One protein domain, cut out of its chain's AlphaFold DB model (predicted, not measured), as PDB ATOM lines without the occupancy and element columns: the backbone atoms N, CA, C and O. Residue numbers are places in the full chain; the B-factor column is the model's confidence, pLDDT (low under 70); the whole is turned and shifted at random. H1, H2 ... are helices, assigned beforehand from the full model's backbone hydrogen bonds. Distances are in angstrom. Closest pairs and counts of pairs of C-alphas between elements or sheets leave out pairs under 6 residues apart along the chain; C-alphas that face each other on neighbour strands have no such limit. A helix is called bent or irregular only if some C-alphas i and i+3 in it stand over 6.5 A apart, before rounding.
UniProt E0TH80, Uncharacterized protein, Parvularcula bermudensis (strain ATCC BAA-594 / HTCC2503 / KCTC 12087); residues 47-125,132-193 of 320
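This is residues 47 to 125 and 132 to 193 of the 320 residues of an uncharacterized protein of Parvularcula bermudensis (strain ATCC BAA-594 / HTCC2503 / KCTC 12087) (UniProt E0TH80). Two long helices, H1 and H5, make the core, and the longest helix, H6, bends along it: arm H6a folds back beside H5, and arm H6b crosses H1. The short helices H2 and H3 pack on H1, and H4 packs on H5. You have 141 printed residues with six named helices, H1 to H6 in chain order; the class is all helix. The whole is compact, with a radius of gyration of the C-alphas of 15.3 A and spans of 42 by 37 by 24 A.

Start at H6, residues 159 to 193, one helix by its hydrogen bonds but bent: C-alphas 171 and 174 are 7.8 A apart, and arms H6a, residues 159 to 171, and H6b, residues 174 to 193, stand at a steep tilt of 64 degrees. H6b touches the hub H1, residues 47 to 72, at a steep tilt of 47 degrees, opposite ways; the closest C-alphas, Gly 184 and Arg 53, are 4.6 A apart. H6a forms a hairpin with H5, residues 137 to 157, closest at C-alphas Ala 162 and Thr 154, 5.4 A. H2, residues 77 to 85, and H3, residues 91 to 98, touch H1 with closest C-alphas Ala 80 to Val 67, 5.3 A, and Asn 91 to Ala 55, 6.3 A. H4, residues 103 to 113, touches H5, closest at C-alphas Ala 113 and Cys 144, 6.0 A. Every O i to N i+4 pair inside H1, H2, H3, H4, H6a and H6b is within hydrogen-bond range; in H5 15 of 17 are.

Find C-alpha 47 at (245.581, 230.894, 166.254); H1 runs 36.6 A from it. H5, 29.1 A, is only just irregular: C-alphas 152 and 155 are 6.8 A apart. H6b, 28.5 A, ends at (236.967, 244.489, 158.938).

Residues 126 to 131 are not printed; C-alphas 125 and 132 are 12.9 A apart across this cut. Residues 92 to 108 and 110 to 125 have pLDDT under 70.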
ATOM      1  N   PHE A  47     244.192 231.281 165.985       80.12
ATOM      2  CA  PHE A  47     245.581 230.894 166.254       80.12
ATOM      3  C   PHE A  47     246.320 230.428 164.991       80.12
ATOM      4  O   PHE A  47     247.352 231.002 164.647       80.12
ATOM      5  N   ASP A  48     245.773 229.451 164.259       79.38
ATOM      6  CA  ASP A  48     246.392 228.931 163.029       79.38
ATOM      7  C   ASP A  48     246.535 230.028 161.961       79.38
ATOM      8  O   ASP A  48     247.550 230.107 161.258       79.38
ATOM      9  N   LEU A  49     245.555 230.937 161.892       83.88
ATOM     10  CA  LEU A  49     245.609 232.104 161.018       83.88
ATOM     11  C   LEU A  49     246.736 233.050 161.414       83.88
ATOM     12  O   LEU A  49     247.555 233.416 160.571       83.88
ATOM     13  N   LEU A  50     246.810 233.414 162.688       86.94
ATOM     14  CA  LEU A  50     247.823 234.311 163.222       86.94
ATOM     15  C   LEU A  50     249.224 233.725 163.059       86.94
ATOM     16  O   LEU A  50     250.132 234.440 162.635       86.94
ATOM     17  N   LEU A  51     249.391 232.427 163.304       86.69
ATOM     18  CA  LEU A  51     250.650 231.725 163.093       86.69
ATOM     19  C   LEU A  51     251.033 231.726 161.610       86.69
ATOM     20  O   LEU A  51     252.162 232.073 161.267       86.69
ATOM     21  N   SER A  52     250.083 231.437 160.713       87.81
ATOM     22  CA  SER A  52     250.284 231.489 159.260       87.81
ATOM     23  C   SER A  52     250.701 232.874 158.763       87.81
ATOM     24  O   SER A  52     251.642 232.999 157.966       87.81
ATOM     25  N   ARG A  53     250.017 233.926 159.226       91.12
ATOM     26  CA  ARG A  53     250.309 235.313 158.844       91.12
ATOM     27  C   ARG A  53     251.643 235.784 159.400       91.12
ATOM     28  O   ARG A  53     252.449 236.320 158.642       91.12
ATOM     29  N   THR A  54     251.920 235.487 160.668       92.44
ATOM     30  CA  THR A  54     253.204 235.790 161.313       92.44
ATOM     31  C   THR A  54     254.350 235.095 160.583       92.44
ATOM     32  O   THR A  54     255.309 235.754 160.190       92.44
ATOM     33  N   ALA A  55     254.226 233.797 160.288       91.38
ATOM     34  CA  ALA A  55     255.227 233.040 159.539       91.38
ATOM     35  C   ALA A  55     255.510 233.651 158.162       91.38
ATOM     36  O   ALA A  55     256.669 233.780 157.761       91.38
ATOM     37  N   SER A  56     254.458 234.059 157.447       91.19
ATOM     38  CA  SER A  56     254.564 234.669 156.117       91.19
ATOM     39  C   SER A  56     255.181 236.071 156.161       91.19
ATOM     40  O   SER A  56     255.977 236.431 155.293       91.19
ATOM     41  N   ALA A  57     254.836 236.885 157.162       93.56
ATOM     42  CA  ALA A  57     255.460 238.186 157.389       93.56
ATOM     43  C   ALA A  57     256.947 238.038 157.741       93.56
ATOM     44  O   ALA A  57     257.789 238.745 157.183       93.56
ATOM     45  N   MET A  58     257.267 237.069 158.597       94.06
ATOM     46  CA  MET A  58     258.624 236.748 159.021       94.06
ATOM     47  C   MET A  58     259.488 236.263 157.855       94.06
ATOM     48  O   MET A  58     260.565 236.806 157.645       94.06
ATOM     49  N   ASP A  59     258.987 235.348 157.019       92.69
ATOM     50  CA  ASP A  59     259.691 234.865 155.821       92.69
ATOM     51  C   ASP A  59     260.007 236.016 154.853       92.69
ATOM     52  O   ASP A  59     261.162 236.193 154.457       92.69
ATOM     53  N   ARG A  60     259.022 236.880 154.556       92.56
ATOM     54  CA  ARG A  60     259.228 238.075 153.717       92.56
ATOM     55  C   ARG A  60     260.302 238.998 154.293       92.56
ATOM     56  O   ARG A  60     261.135 239.508 153.539       92.56
ATOM     57  N   LYS A  61     260.284 239.234 155.608       93.69
ATOM     58  CA  LYS A  61     261.238 240.126 156.279       93.69
ATOM     59  C   LYS A  61     262.644 239.518 156.306       93.69
ATOM     60  O   LYS A  61     263.588 240.185 155.887       93.69
ATOM     61  N   SER A  62     262.767 238.245 156.674       92.81
ATOM     62  CA  SER A  62     264.024 237.492 156.677       92.81
ATOM     63  C   SER A  62     264.668 237.454 155.292       92.81
ATOM     64  O   SER A  62     265.848 237.758 155.164       92.81
ATOM     65  N   ARG A  63     263.900 237.196 154.226       93.44
ATOM     66  CA  ARG A  63     264.410 237.220 152.843       93.44
ATOM     67  C   ARG A  63     264.982 238.577 152.444       93.44
ATOM     68  O   ARG A  63     266.088 238.637 151.915       93.44
ATOM     69  N   ARG A  64     264.260 239.670 152.721       93.19
ATOM     70  CA  ARG A  64     264.747 241.037 152.451       93.19
ATOM     71  C   ARG A  64     266.033 241.335 153.217       93.19
ATOM     72  O   ARG A  64     266.950 241.930 152.662       93.19
ATOM     73  N   MET A  65     266.103 240.898 154.473       92.62
ATOM     74  CA  MET A  65     267.298 241.060 155.293       92.62
ATOM     75  C   MET A  65     268.489 240.285 154.745       92.62
ATOM     76  O   MET A  65     269.576 240.843 154.701       92.62
ATOM     77  N   ILE A  66     268.298 239.045 154.289       93.88
ATOM     78  CA  ILE A  66     269.389 238.261 153.696       93.88
ATOM     79  C   ILE A  66     269.972 238.995 152.489       93.88
ATOM     80  O   ILE A  66     271.187 239.143 152.429       93.88
ATOM     81  N   VAL A  67     269.136 239.513 151.578       94.81
ATOM     82  CA  VAL A  67     269.624 240.294 150.422       94.81
ATOM     83  C   VAL A  67     270.464 241.483 150.886       94.81
ATOM     84  O   VAL A  67     271.596 241.649 150.438       94.81
ATOM     85  N   ALA A  68     269.943 242.281 151.822       94.06
ATOM     86  CA  ALA A  68     270.638 243.466 152.323       94.06
ATOM     87  C   ALA A  68     271.962 243.125 153.032       94.06
ATOM     88  O   ALA A  68     272.959 243.832 152.880       94.06
ATOM     89  N   LEU A  69     271.990 242.038 153.804       94.25
ATOM     90  CA  LEU A  69     273.175 241.598 154.535       94.25
ATOM     91  C   LEU A  69     274.233 240.992 153.608       94.25
ATOM     92  O   LEU A  69     275.415 241.268 153.795       94.25
ATOM     93  N   LEU A  70     273.832 240.217 152.598       93.94
ATOM     94  CA  LEU A  70     274.752 239.690 151.587       93.94
ATOM     95  C   LEU A  70     275.369 240.818 150.758       93.94
ATOM     96  O   LEU A  70     276.585 240.823 150.565       93.94
ATOM     97  N   ALA A  71     274.570 241.815 150.366       93.38
ATOM     98  CA  ALA A  71     275.075 243.013 149.702       93.38
ATOM     99  C   ALA A  71     276.110 243.749 150.573       93.38
ATOM    100  O   ALA A  71     277.193 244.103 150.112       93.38
ATOM    101  N   LYS A  72     275.832 243.895 151.876       91.69
ATOM    102  CA  LYS A  72     276.784 244.469 152.840       91.69
ATOM    103  C   LYS A  72     278.060 243.630 153.007       91.69
ATOM    104  O   LYS A  72     279.110 244.184 153.312       91.69
ATOM    105  N   ALA A  73     277.981 242.318 152.796       90.81
ATOM    106  CA  ALA A  73     279.120 241.400 152.788       90.81
ATOM    107  C   ALA A  73     279.857 241.347 151.428       90.81
ATOM    108  O   ALA A  73     280.670 240.447 151.204       90.81
ATOM    109  N   GLY A  74     279.574 242.289 150.519       90.62
ATOM    110  CA  GLY A  74     280.262 242.442 149.236       90.62
ATOM    111  C   GLY A  74     279.762 241.523 148.118       90.62
ATOM    112  O   GLY A  74     280.460 241.368 147.122       90.62
ATOM    113  N   MET A  75     278.598 240.884 148.277       92.69
ATOM    114  CA  MET A  75     277.934 240.155 147.190       92.69
ATOM    115  C   MET A  75     277.156 241.125 146.294       92.69
ATOM    116  O   MET A  75     276.596 242.105 146.782       92.69
ATOM    117  N   ASP A  76     277.080 240.839 144.997       94.19
ATOM    118  CA  ASP A  76     276.233 241.610 144.091       94.19
ATOM    119  C   ASP A  76     274.742 241.470 144.467       94.19
ATOM    120  O   ASP A  76     274.261 240.392 144.827       94.19
ATOM    121  N   GLU A  77     273.976 242.561 144.391       91.88
ATOM    122  CA  GLU A  77     272.576 242.551 144.832       91.88
ATOM    123  C   GLU A  77     271.695 241.664 143.937       91.88
ATOM    124  O   GLU A  77     270.765 241.012 144.424       91.88
ATOM    125  N   LYS A  78     271.978 241.601 142.629       92.00
ATOM    126  CA  LYS A  78     271.232 240.748 141.695       92.00
ATOM    127  C   LYS A  78     271.537 239.278 141.968       92.00
ATOM    128  O   LYS A  78     270.610 238.470 141.987       92.00
ATOM    129  N   GLU A  79     272.797 238.949 142.240       91.62
ATOM    130  CA  GLU A  79     273.204 237.617 142.699       91.62
ATOM    131  C   GLU A  79     272.474 237.229 143.996       91.62
ATOM    132  O   GLU A  79     271.798 236.198 144.040       91.62
ATOM    133  N   ALA A  80     272.488 238.098 145.011       90.88
ATOM    134  CA  ALA A  80     271.802 237.858 146.278       90.88
ATOM    135  C   ALA A  80     270.285 237.659 146.100       90.88
ATOM    136  O   ALA A  80     269.694 236.769 146.714       90.88
ATOM    137  N   ARG A  81     269.630 238.443 145.232       92.44
ATOM    138  CA  ARG A  81     268.198 238.275 144.920       92.44
ATOM    139  C   ARG A  81     267.911 236.940 144.235       92.44
ATOM    140  O   ARG A  81     266.923 236.296 144.585       92.44
ATOM    141  N   ASN A  82     268.763 236.506 143.309       90.69
ATOM    142  CA  ASN A  82     268.603 235.222 142.625       90.69
ATOM    143  C   ASN A  82     268.686 234.044 143.603       90.69
ATOM    144  O   ASN A  82     267.860 233.133 143.522       90.69
ATOM    145  N   LEU A  83     269.598 234.104 144.582       89.56
ATOM    146  CA  LEU A  83     269.683 233.103 145.651       89.56
ATOM    147  C   LEU A  83     268.366 233.007 146.436       89.56
ATOM    148  O   LEU A  83     267.879 231.913 146.707       89.56
ATOM    149  N   ILE A  84     267.747 234.148 146.756       89.19
ATOM    150  CA  ILE A  84     266.484 234.187 147.506       89.19
ATOM    151  C   ILE A  84     265.297 233.638 146.719       89.19
ATOM    152  O   ILE A  84     264.412 233.035 147.329       89.19
ATOM    153  N   ILE A  85     265.247 233.839 145.400       85.88
ATOM    154  CA  ILE A  85     264.153 233.321 144.564       85.88
ATOM    155  C   ILE A  85     264.110 231.788 144.629       85.88
ATOM    156  O   ILE A  85     263.026 231.217 144.723       85.88
ATOM    157  N   GLY A  86     265.275 231.133 144.656       78.38
ATOM    158  CA  GLY A  86     265.387 229.677 144.768       78.38
ATOM    159  C   GLY A  86     265.201 229.114 146.182       78.38
ATOM    160  O   GLY A  86     265.128 227.897 146.345       78.38
ATOM    161  N   LEU A  87     265.123 229.958 147.220       84.06
ATOM    162  CA  LEU A  87     265.001 229.474 148.595       84.06
ATOM    163  C   LEU A  87     263.598 228.963 148.902       84.06
ATOM    164  O   LEU A  87     262.626 229.729 148.949       84.06
ATOM    165  N   ASN A  88     263.523 227.696 149.290       85.94
ATOM    166  CA  ASN A  88     262.304 227.132 149.843       85.94
ATOM    167  C   ASN A  88     262.005 227.743 151.218       85.94
ATOM    168  O   ASN A  88     262.912 228.017 152.006       85.94
ATOM    169  N   SER A  89     260.719 227.958 151.510       83.38
ATOM    170  CA  SER A  89     260.252 228.376 152.837       83.38
ATOM    171  C   SER A  89     259.850 227.152 153.660       83.38
ATOM    172  O   SER A  89     259.093 226.315 153.158       83.38
ATOM    173  N   PRO A  90     260.256 227.046 154.936       80.44
ATOM    174  CA  PRO A  90     259.829 225.931 155.770       80.44
ATOM    175  C   PRO A  90     258.389 226.110 156.286       80.44
ATOM    176  O   PRO A  90     257.781 225.152 156.766       80.44
ATOM    177  N   ASN A  91     257.800 227.301 156.114       81.19
ATOM    178  CA  ASN A  91     256.467 227.657 156.603       81.19
ATOM    179  C   ASN A  91     255.388 226.675 156.178       81.19
ATOM    180  O   ASN A  91     254.525 226.326 156.973       81.19
ATOM    181  N   ARG A  92     255.437 226.187 154.939       68.44
ATOM    182  CA  ARG A  92     254.431 225.242 154.451       68.44
ATOM    183  C   ARG A  92     254.459 223.928 155.225       68.44
ATOM    184  O   ARG A  92     253.410 223.366 155.524       68.44
ATOM    185  N   ARG A  93     255.655 223.430 155.549       68.44
ATOM    186  CA  ARG A  93     255.818 222.209 156.345       68.44
ATOM    187  C   ARG A  93     255.310 222.432 157.767       68.44
ATOM    188  O   ARG A  93     254.610 221.576 158.294       68.44
ATOM    189  N   PHE A  94     255.617 223.595 158.336       69.06
ATOM    190  CA  PHE A  94     255.229 223.959 159.692       69.06
ATOM    191  C   PHE A  94     253.717 224.129 159.839       69.06
ATOM    192  O   PHE A  94     253.102 223.433 160.638       69.06
ATOM    193  N   LEU A  95     253.101 224.958 158.998       69.75
ATOM    194  CA  LEU A  95     251.669 225.267 159.048       69.75
ATOM    195  C   LEU A  95     250.778 224.062 158.712       69.75
ATOM    196  O   LEU A  95     249.645 223.983 159.160       69.75
ATOM    197  N   ARG A  96     251.287 223.068 157.973       65.25
ATOM    198  CA  ARG A  96     250.570 221.795 157.780       65.25
ATOM    199  C   ARG A  96     250.542 220.937 159.047       65.25
ATOM    200  O   ARG A  96     249.581 220.206 159.272       65.25
ATOM    201  N   GLY A  97     251.595 221.001 159.862       61.66
ATOM    202  CA  GLY A  97     251.667 220.289 161.139       61.66
ATOM    203  C   GLY A  97     250.797 220.925 162.223       61.66
ATOM    204  O   GLY A  97     250.305 220.205 163.088       61.66
ATOM    205  N   THR A  98     250.557 222.240 162.153       64.75
ATOM    206  CA  THR A  98     249.778 222.983 163.165       64.75
ATOM    207  C   THR A  98     248.323 222.553 163.196       64.75
ATOM    208  O   THR A  98     247.778 222.270 164.258       64.75
ATOM    209  N   VAL A  99     247.743 222.295 162.025       58.50
ATOM    210  CA  VAL A  99     246.348 221.856 161.893       58.50
ATOM    211  C   VAL A  99     246.148 220.371 162.221       58.50
ATOM    212  O   VAL A  99     245.044 219.845 162.073       58.50
ATOM    213  N   THR A 100     247.166 219.643 162.685       59.00
ATOM    214  CA  THR A 100     247.009 218.241 163.117       59.00
ATOM    215  C   THR A 100     247.485 217.961 164.537       59.00
ATOM    216  O   THR A 100     247.241 216.860 165.026       59.00
ATOM    217  N   ARG A 101     248.083 218.940 165.227       63.94
ATOM    218  CA  ARG A 101     248.765 218.735 166.511       63.94
ATOM    219  C   ARG A 101     248.268 219.702 167.594       63.94
ATOM    220  O   ARG A 101     247.952 220.845 167.269       63.94
ATOM    221  N   PRO A 102     248.198 219.276 168.865       63.38
ATOM    222  CA  PRO A 102     248.050 220.176 170.007       63.38
ATOM    223  C   PRO A 102     249.172 221.217 170.083       63.38
ATOM    224  O   PRO A 102     250.278 220.994 169.586       63.38
ATOM    225  N   ILE A 103     248.920 222.324 170.785       63.56
ATOM    226  CA  ILE A 103     249.926 223.374 171.018       63.56
ATOM    227  C   ILE A 103     251.221 222.801 171.636       63.56
ATOM    228  O   ILE A 103     252.309 223.138 171.176       63.56
ATOM    229  N   GLY A 104     251.118 221.900 172.623       63.00
ATOM    230  CA  GLY A 104     252.278 221.247 173.253       63.00
ATOM    231  C   GLY A 104     253.146 220.449 172.270       63.00
ATOM    232  O   GLY A 104     254.372 220.546 172.288       63.00
ATOM    233  N   ASP A 105     252.516 219.738 171.340       67.38
ATOM    234  CA  ASP A 105     253.216 218.963 170.310       67.38
ATOM    235  C   ASP A 105     253.826 219.862 169.232       67.38
ATOM    236  O   ASP A 105     254.863 219.538 168.651       67.38
ATOM    237  N   LEU A 106     253.202 221.010 168.953       68.62
ATOM    238  CA  LEU A 106     253.793 222.021 168.077       68.62
ATOM    239  C   LEU A 106     255.036 222.630 168.689       68.62
ATOM    240  O   LEU A 106     256.028 222.821 167.989       68.62
ATOM    241  N   PHE A 107     255.002 222.875 169.993       68.38
ATOM    242  CA  PHE A 107     256.162 223.323 170.735       68.38
ATOM    243  C   PHE A 107     257.318 222.315 170.642       68.38
ATOM    244  O   PHE A 107     258.417 222.699 170.243       68.38
ATOM    245  N   LEU A 108     257.070 221.026 170.896       66.94
ATOM    246  CA  LEU A 108     258.082 219.976 170.714       66.94
ATOM    247  C   LEU A 108     258.608 219.925 169.275       66.94
ATOM    248  O   LEU A 108     259.813 219.873 169.051       66.94
ATOM    249  N   TYR A 109     257.716 220.029 168.293       70.81
ATOM    250  CA  TYR A 109     258.089 219.997 166.887       70.81
ATOM    251  C   TYR A 109     258.987 221.165 166.459       70.81
ATOM    252  O   TYR A 109     259.966 220.956 165.743       70.81
ATOM    253  N   PHE A 110     258.673 222.393 166.882       69.44
ATOM    254  CA  PHE A 110     259.530 223.546 166.605       69.44
ATOM    255  C   PHE A 110     260.868 223.431 167.341       69.44
ATOM    256  O   PHE A 110     261.902 223.738 166.754       69.44
ATOM    257  N   LYS A 111     260.868 222.919 168.576       66.31
ATOM    258  CA  LYS A 111     262.089 222.662 169.348       66.31
ATOM    259  C   LYS A 111     263.008 221.638 168.680       66.31
ATOM    260  O   LYS A 111     264.210 221.835 168.677       66.31
ATOM    261  N   GLU A 112     262.469 220.562 168.112       67.69
ATOM    262  CA  GLU A 112     263.256 219.564 167.370       67.69
ATOM    263  C   GLU A 112     263.757 220.091 166.015       67.69
ATOM    264  O   GLU A 112     264.792 219.656 165.513       67.69
ATOM    265  N   ALA A 113     262.999 220.998 165.387       65.56
ATOM    266  CA  ALA A 113     263.324 221.557 164.077       65.56
ATOM    267  C   ALA A 113     264.307 222.737 164.141       65.56
ATOM    268  O   ALA A 113     265.029 222.983 163.171       65.56
ATOM    269  N   ALA A 114     264.315 223.492 165.241       59.16
ATOM    270  CA  ALA A 114     265.374 224.434 165.564       59.16
ATOM    271  C   ALA A 114     266.570 223.634 166.096       59.16
ATOM    272  O   ALA A 114     266.429 222.876 167.046       59.16
ATOM    273  N   ASP A 115     267.744 223.781 165.482       58.78
ATOM    274  CA  ASP A 115     268.994 223.277 166.062       58.78
ATOM    275  C   ASP A 115     269.057 223.734 167.539       58.78
ATOM    276  O   ASP A 115     268.912 224.939 167.768       58.78
ATOM    277  N   PRO A 116     269.165 222.829 168.538       50.19
ATOM    278  CA  PRO A 116     268.827 223.098 169.946       50.19
ATOM    279  C   PRO A 116     269.709 224.131 170.672       50.19
ATOM    280  O   PRO A 116     269.596 224.284 171.888       50.19
ATOM    281  N   GLY A 117     270.577 224.850 169.958       49.03
ATOM    282  CA  GLY A 117     271.361 225.949 170.503       49.03
ATOM    283  C   GLY A 117     270.470 227.075 171.041       49.03
ATOM    284  O   GLY A 117     269.781 227.753 170.279       49.03
ATOM    285  N   ASP A 118     270.540 227.267 172.359       51.00
ATOM    286  CA  ASP A 118     270.060 228.418 173.139       51.00
ATOM    287  C   ASP A 118     268.543 228.648 173.267       51.00
ATOM    288  O   ASP A 118     268.100 229.778 173.484       51.00
ATOM    289  N   LEU A 119     267.714 227.602 173.216       51.50
ATOM    290  CA  LEU A 119     266.295 227.729 173.580       51.50
ATOM    291  C   LEU A 119     265.996 226.959 174.870       51.50
ATOM    292  O   LEU A 119     266.058 225.731 174.897       51.50
ATOM    293  N   ASP A 120     265.675 227.698 175.938       52.56
ATOM    294  CA  ASP A 120     265.323 227.139 177.248       52.56
ATOM    295  C   ASP A 120     264.141 226.155 177.103       52.56
ATOM    296  O   ASP A 120     263.046 226.548 176.680       52.56
ATOM    297  N   PRO A 121     264.343 224.862 177.419       48.50
ATOM    298  CA  PRO A 121     263.324 223.832 177.271       48.50
ATOM    299  C   PRO A 121     262.162 223.957 178.268       48.50
ATOM    300  O   PRO A 121     261.190 223.219 178.111       48.50
ATOM    301  N   ASN A 122     262.252 224.850 179.259       54.03
ATOM    302  CA  ASN A 122     261.318 224.969 180.379       54.03
ATOM    303  C   ASN A 122     260.538 226.295 180.405       54.03
ATOM    304  O   ASN A 122     260.000 226.658 181.452       54.03
ATOM    305  N   ILE A 123     260.444 227.025 179.287       54.66
ATOM    306  CA  ILE A 123     259.663 228.271 179.247       54.66
ATOM    307  C   ILE A 123     258.179 227.947 179.511       54.66
ATOM    308  O   ILE A 123     257.567 227.222 178.720       54.66
ATOM    309  N   PRO A 124     257.578 228.469 180.598       51.09
ATOM    310  CA  PRO A 124     256.183 228.208 180.912       51.09
ATOM    311  C   PRO A 124     255.280 228.835 179.850       51.09
ATOM    312  O   PRO A 124     255.422 230.008 179.495       51.09
ATOM    313  N   LEU A 125     254.322 228.047 179.368       52.62
ATOM    314  CA  LEU A 125     253.320 228.499 178.412       52.62
ATOM    315  C   LEU A 125     252.384 229.486 179.106       52.62
ATOM    316  O   LEU A 125     251.601 229.101 179.974       52.62
ATOM    317  N   HIS A 132     247.423 237.436 169.897       76.50
ATOM    318  CA  HIS A 132     248.858 237.282 170.036       76.50
ATOM    319  C   HIS A 132     249.176 235.793 170.109       76.50
ATOM    320  O   HIS A 132     248.439 235.008 170.704       76.50
ATOM    321  N   LEU A 133     250.287 235.407 169.492       78.69
ATOM    322  CA  LEU A 133     250.797 234.052 169.633       78.69
ATOM    323  C   LEU A 133     251.376 233.872 171.042       78.69
ATOM    324  O   LEU A 133     251.993 234.807 171.557       78.69
ATOM    325  N   PRO A 134     251.211 232.689 171.653       76.81
ATOM    326  CA  PRO A 134     251.800 232.398 172.949       76.81
ATOM    327  C   PRO A 134     253.328 232.435 172.845       76.81
ATOM    328  O   PRO A 134     253.920 231.819 171.958       76.81
ATOM    329  N   GLU A 135     253.982 233.140 173.765       76.81
ATOM    330  CA  GLU A 135     255.426 233.004 173.961       76.81
ATOM    331  C   GLU A 135     255.734 231.566 174.418       76.81
ATOM    332  O   GLU A 135     254.967 231.014 175.214       76.81
ATOM    333  N   PRO A 136     256.818 230.927 173.933       78.44
ATOM    334  CA  PRO A 136     257.903 231.445 173.078       78.44
ATOM    335  C   PRO A 136     257.735 231.152 171.567       78.44
ATOM    336  O   PRO A 136     258.713 231.088 170.820       78.44
ATOM    337  N   MET A 137     256.512 230.932 171.076       79.69
ATOM    338  CA  MET A 137     256.284 230.406 169.723       79.69
ATOM    339  C   MET A 137     256.846 231.266 168.575       79.69
ATOM    340  O   MET A 137     257.468 230.693 167.675       79.69
ATOM    341  N   PRO A 138     256.665 232.603 168.551       87.25
ATOM    342  CA  PRO A 138     257.189 233.429 167.461       87.25
ATOM    343  C   PRO A 138     258.713 233.358 167.334       87.25
ATOM    344  O   PRO A 138     259.259 233.318 166.233       87.25
ATOM    345  N   ASP A 139     259.389 233.296 168.472       86.00
ATOM    346  CA  ASP A 139     260.833 233.167 168.578       86.00
ATOM    347  C   ASP A 139     261.344 231.845 168.004       86.00
ATOM    348  O   ASP A 139     262.319 231.815 167.250       86.00
ATOM    349  N   TRP A 140     260.660 230.744 168.309       84.31
ATOM    350  CA  TRP A 140     261.021 229.431 167.780       84.31
ATOM    351  C   TRP A 140     260.782 229.339 166.280       84.31
ATOM    352  O   TRP A 140     261.637 228.850 165.545       84.31
ATOM    353  N   LEU A 141     259.660 229.884 165.805       85.56
ATOM    354  CA  LEU A 141     259.370 229.979 164.380       85.56
ATOM    355  C   LEU A 141     260.485 230.722 163.626       85.56
ATOM    356  O   LEU A 141     260.929 230.249 162.577       85.56
ATOM    357  N   PHE A 142     260.970 231.838 164.177       89.50
ATOM    358  CA  PHE A 142     262.094 232.586 163.613       89.50
ATOM    359  C   PHE A 142     263.369 231.746 163.562       89.50
ATOM    360  O   PHE A 142     263.986 231.636 162.501       89.50
ATOM    361  N   GLN A 143     263.730 231.098 164.670       86.25
ATOM    362  CA  GLN A 143     264.935 230.274 164.747       86.25
ATOM    363  C   GLN A 143     264.906 229.119 163.740       86.25
ATOM    364  O   GLN A 143     265.892 228.876 163.035       86.25
ATOM    365  N   CYS A 144     263.766 228.435 163.614       84.69
ATOM    366  CA  CYS A 144     263.571 227.386 162.620       84.69
ATOM    367  C   CYS A 144     263.737 227.923 161.190       84.69
ATOM    368  O   CYS A 144     264.415 227.297 160.372       84.69
ATOM    369  N   GLN A 145     263.140 229.080 160.875       88.31
ATOM    370  CA  GLN A 145     263.265 229.706 159.554       88.31
ATOM    371  C   GLN A 145     264.714 230.073 159.226       88.31
ATOM    372  O   GLN A 145     265.207 229.713 158.157       88.31
ATOM    373  N   VAL A 146     265.406 230.751 160.144       89.25
ATOM    374  CA  VAL A 146     266.804 231.167 159.959       89.25
ATOM    375  C   VAL A 146     267.706 229.953 159.779       89.25
ATOM    376  O   VAL A 146     268.481 229.909 158.827       89.25
ATOM    377  N   THR A 147     267.557 228.933 160.624       88.06
ATOM    378  CA  THR A 147     268.324 227.681 160.514       88.06
ATOM    379  C   THR A 147     268.110 227.023 159.150       88.06
ATOM    380  O   THR A 147     269.069 226.607 158.498       88.06
ATOM    381  N   PHE A 148     266.864 226.982 158.672       89.44
ATOM    382  CA  PHE A 148     266.525 226.411 157.370       89.44
ATOM    383  C   PHE A 148     267.099 227.209 156.191       89.44
ATOM    384  O   PHE A 148     267.573 226.617 155.219       89.44
ATOM    385  N   PHE A 149     267.075 228.543 156.257       91.31
ATOM    386  CA  PHE A 149     267.682 229.387 155.227       91.31
ATOM    387  C   PHE A 149     269.198 229.269 155.220       91.31
ATOM    388  O   PHE A 149     269.773 229.057 154.158       91.31
ATOM    389  N   LEU A 150     269.845 229.340 156.386       91.12
ATOM    390  CA  LEU A 150     271.295 229.200 156.490       91.12
ATOM    391  C   LEU A 150     271.747 227.844 155.947       91.12
ATOM    392  O   LEU A 150     272.633 227.809 155.107       91.12
ATOM    393  N   LYS A 151     271.069 226.746 156.296       90.62
ATOM    394  CA  LYS A 151     271.396 225.413 155.765       90.62
ATOM    395  C   LYS A 151     271.362 225.342 154.229       90.62
ATOM    396  O   LYS A 151     272.181 224.643 153.641       90.62
ATOM    397  N   GLN A 152     270.429 226.042 153.581       91.81
ATOM    398  CA  GLN A 152     270.347 226.105 152.114       91.81
ATOM    399  C   GLN A 152     271.361 227.079 151.494       91.81
ATOM    400  O   GLN A 152     271.818 226.857 150.372       91.81
ATOM    401  N   LEU A 153     271.687 228.166 152.194       92.75
ATOM    402  CA  LEU A 153     272.559 229.223 151.688       92.75
ATOM    403  C   LEU A 153     274.040 228.932 151.901       92.75
ATOM    404  O   LEU A 153     274.823 229.277 151.024       92.75
ATOM    405  N   THR A 154     274.436 228.304 153.012       93.75
ATOM    406  CA  THR A 154     275.844 228.047 153.359       93.75
ATOM    407  C   THR A 154     276.641 227.428 152.204       93.75
ATOM    408  O   THR A 154     277.707 227.964 151.896       93.75
ATOM    409  N   PRO A 155     276.142 226.401 151.478       93.44
ATOM    410  CA  PRO A 155     276.867 225.835 150.336       93.44
ATOM    411  C   PRO A 155     277.095 226.817 149.176       93.44
ATOM    412  O   PRO A 155     278.007 226.622 148.383       93.44
ATOM    413  N   GLN A 156     276.260 227.853 149.059       91.94
ATOM    414  CA  GLN A 156     276.276 228.820 147.957       91.94
ATOM    415  C   GLN A 156     277.084 230.077 148.299       91.94
ATOM    416  O   GLN A 156     277.697 230.673 147.420       91.94
ATOM    417  N   ILE A 157     277.090 230.494 149.570       92.81
ATOM    418  CA  ILE A 157     277.705 231.761 150.002       92.81
ATOM    419  C   ILE A 157     279.018 231.580 150.775       92.81
ATOM    420  O   ILE A 157     279.733 232.564 150.966       92.81
ATOM    421  N   GLY A 158     279.333 230.354 151.210       93.19
ATOM    422  CA  GLY A 158     280.488 230.029 152.049       93.19
ATOM    423  C   GLY A 158     280.245 230.236 153.551       93.19
ATOM    424  O   GLY A 158     279.350 230.980 153.964       93.19
ATOM    425  N   GLU A 159     281.065 229.579 154.377       93.06
ATOM    426  CA  GLU A 159     280.897 229.548 155.840       93.06
ATOM    427  C   GLU A 159     281.047 230.936 156.483       93.06
ATOM    428  O   GLU A 159     280.251 231.303 157.346       93.06
ATOM    429  N   ASP A 160     281.983 231.764 156.011       93.06
ATOM    430  CA  ASP A 160     282.223 233.102 156.572       93.06
ATOM    431  C   ASP A 160     280.997 234.017 156.432       93.06
ATOM    432  O   ASP A 160     280.569 234.678 157.387       93.06
ATOM    433  N   ARG A 161     280.375 234.027 155.243       92.88
ATOM    434  CA  ARG A 161     279.153 234.805 154.991       92.88
ATOM    435  C   ARG A 161     277.964 234.218 155.743       92.88
ATOM    436  O   ARG A 161     277.152 234.979 156.269       92.88
ATOM    437  N   ALA A 162     277.871 232.893 155.852       92.75
ATOM    438  CA  ALA A 162     276.838 232.242 156.652       92.75
ATOM    439  C   ALA A 162     276.958 232.599 158.145       92.75
ATOM    440  O   ALA A 162     275.952 232.921 158.784       92.75
ATOM    441  N   GLN A 163     278.175 232.636 158.695       92.12
ATOM    442  CA  GLN A 163     278.421 233.040 160.078       92.12
ATOM    443  C   GLN A 163     278.096 234.524 160.300       92.12
ATOM    444  O   GLN A 163     277.515 234.885 161.329       92.12
ATOM    445  N   PHE A 164     278.420 235.391 159.333       93.62
ATOM    446  CA  PHE A 164     278.012 236.796 159.357       93.62
ATOM    447  C   PHE A 164     276.483 236.947 159.379       93.62
ATOM    448  O   PHE A 164     275.957 237.676 160.224       93.62
ATOM    449  N   LEU A 165     275.768 236.227 158.504       93.62
ATOM    450  CA  LEU A 165     274.303 236.225 158.476       93.62
ATOM    451  C   LEU A 165     273.714 235.755 159.806       93.62
ATOM    452  O   LEU A 165     272.829 236.422 160.333       93.62
ATOM    453  N   ARG A 166     274.223 234.656 160.377       92.31
ATOM    454  CA  ARG A 166     273.775 234.138 161.680       92.31
ATOM    455  C   ARG A 166     273.887 235.202 162.775       92.31
ATOM    456  O   ARG A 166     272.880 235.562 163.373       92.31
ATOM    457  N   LYS A 167     275.073 235.804 162.938       92.38
ATOM    458  CA  LYS A 167     275.306 236.879 163.922       92.38
ATOM    459  C   LYS A 167     274.388 238.085 163.705       92.38
ATOM    460  O   LYS A 167     273.990 238.739 164.665       92.38
ATOM    461  N   ALA A 168     274.088 238.426 162.453       93.56
ATOM    462  CA  ALA A 168     273.179 239.523 162.137       93.56
ATOM    463  C   ALA A 168     271.718 239.180 162.468       93.56
ATOM    464  O   ALA A 168     271.004 240.033 162.993       93.56
ATOM    465  N   PHE A 169     271.284 237.945 162.206       91.75
ATOM    466  CA  PHE A 169     269.957 237.466 162.581       91.75
ATOM    467  C   PHE A 169     269.757 237.438 164.093       91.75
ATOM    468  O   PHE A 169     268.728 237.923 164.553       91.75
ATOM    469  N   ASP A 170     270.745 236.966 164.855       89.50
ATOM    470  CA  ASP A 170     270.673 236.940 166.320       89.50
ATOM    471  C   ASP A 170     270.494 238.354 166.892       89.50
ATOM    472  O   ASP A 170     269.649 238.583 167.755       89.50
ATOM    473  N   LYS A 171     271.219 239.339 166.342       92.06
ATOM    474  CA  LYS A 171     271.111 240.751 166.749       92.06
ATOM    475  C   LYS A 171     269.768 241.392 166.412       92.06
ATOM    476  O   LYS A 171     269.336 242.286 167.126       92.06
ATOM    477  N   LEU A 172     269.142 240.988 165.308       91.00
ATOM    478  CA  LEU A 172     267.905 241.594 164.798       91.00
ATOM    479  C   LEU A 172     266.652 240.786 165.160       91.00
ATOM    480  O   LEU A 172     265.544 241.165 164.777       91.00
ATOM    481  N   ARG A 173     266.813 239.679 165.890       90.19
ATOM    482  CA  ARG A 173     265.760 238.715 166.211       90.19
ATOM    483  C   ARG A 173     264.520 239.370 166.814       90.19
ATOM    484  O   ARG A 173     263.437 239.208 166.257       90.19
ATOM    485  N   SER A 174     264.673 240.145 167.889       90.12
ATOM    486  CA  SER A 174     263.548 240.795 168.582       90.12
ATOM    487  C   SER A 174     262.730 241.688 167.648       90.12
ATOM    488  O   SER A 174     261.502 241.628 167.631       90.12
ATOM    489  N   ASP A 175     263.410 242.467 166.809       91.94
ATOM    490  CA  ASP A 175     262.787 243.436 165.906       91.94
ATOM    491  C   ASP A 175     262.108 242.758 164.713       91.94
ATOM    492  O   ASP A 175     261.119 243.255 164.160       91.94
ATOM    493  N   VAL A 176     262.640 241.620 164.267       92.19
ATOM    494  CA  VAL A 176     262.015 240.809 163.220       92.19
ATOM    495  C   VAL A 176     260.782 240.111 163.759       92.19
ATOM    496  O   VAL A 176     259.721 240.231 163.146       92.19
ATOM    497  N   VAL A 177     260.907 239.439 164.904       92.19
ATOM    498  CA  VAL A 177     259.818 238.703 165.549       92.19
ATOM    499  C   VAL A 177     258.658 239.637 165.871       92.19
ATOM    500  O   VAL A 177     257.535 239.378 165.433       92.19
ATOM    501  N   LYS A 178     258.927 240.762 166.546       92.19
ATOM    502  CA  LYS A 178     257.902 241.746 166.904       92.19
ATOM    503  C   LYS A 178     257.180 242.280 165.670       92.19
ATOM    504  O   LYS A 178     255.964 242.161 165.568       92.19
ATOM    505  N   ALA A 179     257.927 242.779 164.685       93.31
ATOM    506  CA  ALA A 179     257.320 243.335 163.477       93.31
ATOM    507  C   ALA A 179     256.534 242.295 162.662       93.31
ATOM    508  O   ALA A 179     255.552 242.644 162.016       93.31
ATOM    509  N   ALA A 180     256.965 241.029 162.652       94.19
ATOM    510  CA  ALA A 180     256.232 239.961 161.979       94.19
ATOM    511  C   ALA A 180     254.909 239.642 162.688       94.19
ATOM    512  O   ALA A 180     253.900 239.439 162.012       94.19
ATOM    513  N   CYS A 181     254.905 239.631 164.026       91.00
ATOM    514  CA  CYS A 181     253.689 239.458 164.820       91.00
ATOM    515  C   CYS A 181     252.717 240.625 164.606       91.00
ATOM    516  O   CYS A 181     251.540 240.392 164.336       91.00
ATOM    517  N   ASP A 182     253.219 241.861 164.665       91.75
ATOM    518  CA  ASP A 182     252.420 243.073 164.462       91.75
ATOM    519  C   ASP A 182     251.799 243.083 163.059       91.75
ATOM    520  O   ASP A 182     250.582 243.200 162.921       91.75
ATOM    521  N   ALA A 183     252.599 242.828 162.019       92.88
ATOM    522  CA  ALA A 183     252.111 242.759 160.643       92.88
ATOM    523  C   ALA A 183     251.069 241.645 160.442       92.88
ATOM    524  O   ALA A 183     250.065 241.847 159.756       92.88
ATOM    525  N   GLY A 184     251.284 240.466 161.037       90.69
ATOM    526  CA  GLY A 184     250.326 239.363 160.957       90.69
ATOM    527  C   GLY A 184     248.997 239.695 161.640       90.69
ATOM    528  O   GLY A 184     247.929 239.399 161.102       90.69
ATOM    529  N   ARG A 185     249.060 240.359 162.798       90.19
ATOM    530  CA  ARG A 185     247.892 240.834 163.545       90.19
ATOM    531  C   ARG A 185     247.124 241.905 162.768       90.19
ATOM    532  O   ARG A 185     245.900 241.828 162.670       90.19
ATOM    533  N   GLU A 186     247.825 242.890 162.217       91.00
ATOM    534  CA  GLU A 186     247.232 243.963 161.415       91.00
ATOM    535  C   GLU A 186     246.520 243.418 160.175       91.00
ATOM    536  O   GLU A 186     245.369 243.781 159.933       91.00
ATOM    537  N   GLU A 187     247.146 242.491 159.440       92.00
ATOM    538  CA  GLU A 187     246.547 241.850 158.259       92.00
ATOM    539  C   GLU A 187     245.205 241.185 158.605       92.00
ATOM    540  O   GLU A 187     244.212 241.376 157.904       92.00
ATOM    541  N   ILE A 188     245.144 240.469 159.731       90.25
ATOM    542  CA  ILE A 188     243.920 239.819 160.220       90.25
ATOM    543  C   ILE A 188     242.839 240.843 160.565       90.25
ATOM    544  O   ILE A 188     241.679 240.665 160.187       90.25
ATOM    545  N   ILE A 189     243.194 241.914 161.282       88.62
ATOM    546  CA  ILE A 189     242.242 242.961 161.682       88.62
ATOM    547  C   ILE A 189     241.653 243.652 160.447       88.62
ATOM    548  O   ILE A 189     240.437 243.850 160.378       88.62
ATOM    549  N   LEU A 190     242.501 244.003 159.480       91.31
ATOM    550  CA  LEU A 190     242.090 244.669 158.246       91.31
ATOM    551  C   LEU A 190     241.206 243.759 157.389       91.31
ATOM    552  O   LEU A 190     240.126 244.181 156.979       91.31
ATOM    553  N   ALA A 191     241.612 242.504 157.186       92.44
ATOM    554  CA  ALA A 191     240.845 241.536 156.411       92.44
ATOM    555  C   ALA A 191     239.470 241.262 157.040       92.44
ATOM    556  O   ALA A 191     238.450 241.311 156.352       92.44
ATOM    557  N   ARG A 192     239.420 241.057 158.363       90.25
ATOM    558  CA  ARG A 192     238.161 240.838 159.091       90.25
ATOM    559  C   ARG A 192     237.221 242.033 158.973       90.25
ATOM    560  O   ARG A 192     236.021 241.851 158.782       90.25
ATOM    561  N   ARG A 193     237.752 243.256 159.098       90.56
ATOM    562  CA  ARG A 193     236.967 244.489 158.938       90.56
ATOM    563  C   ARG A 193     236.403 244.592 157.525       90.56
ATOM    564  O   ARG A 193     235.204 244.793 157.378       90.56
TER     565      ARG A 193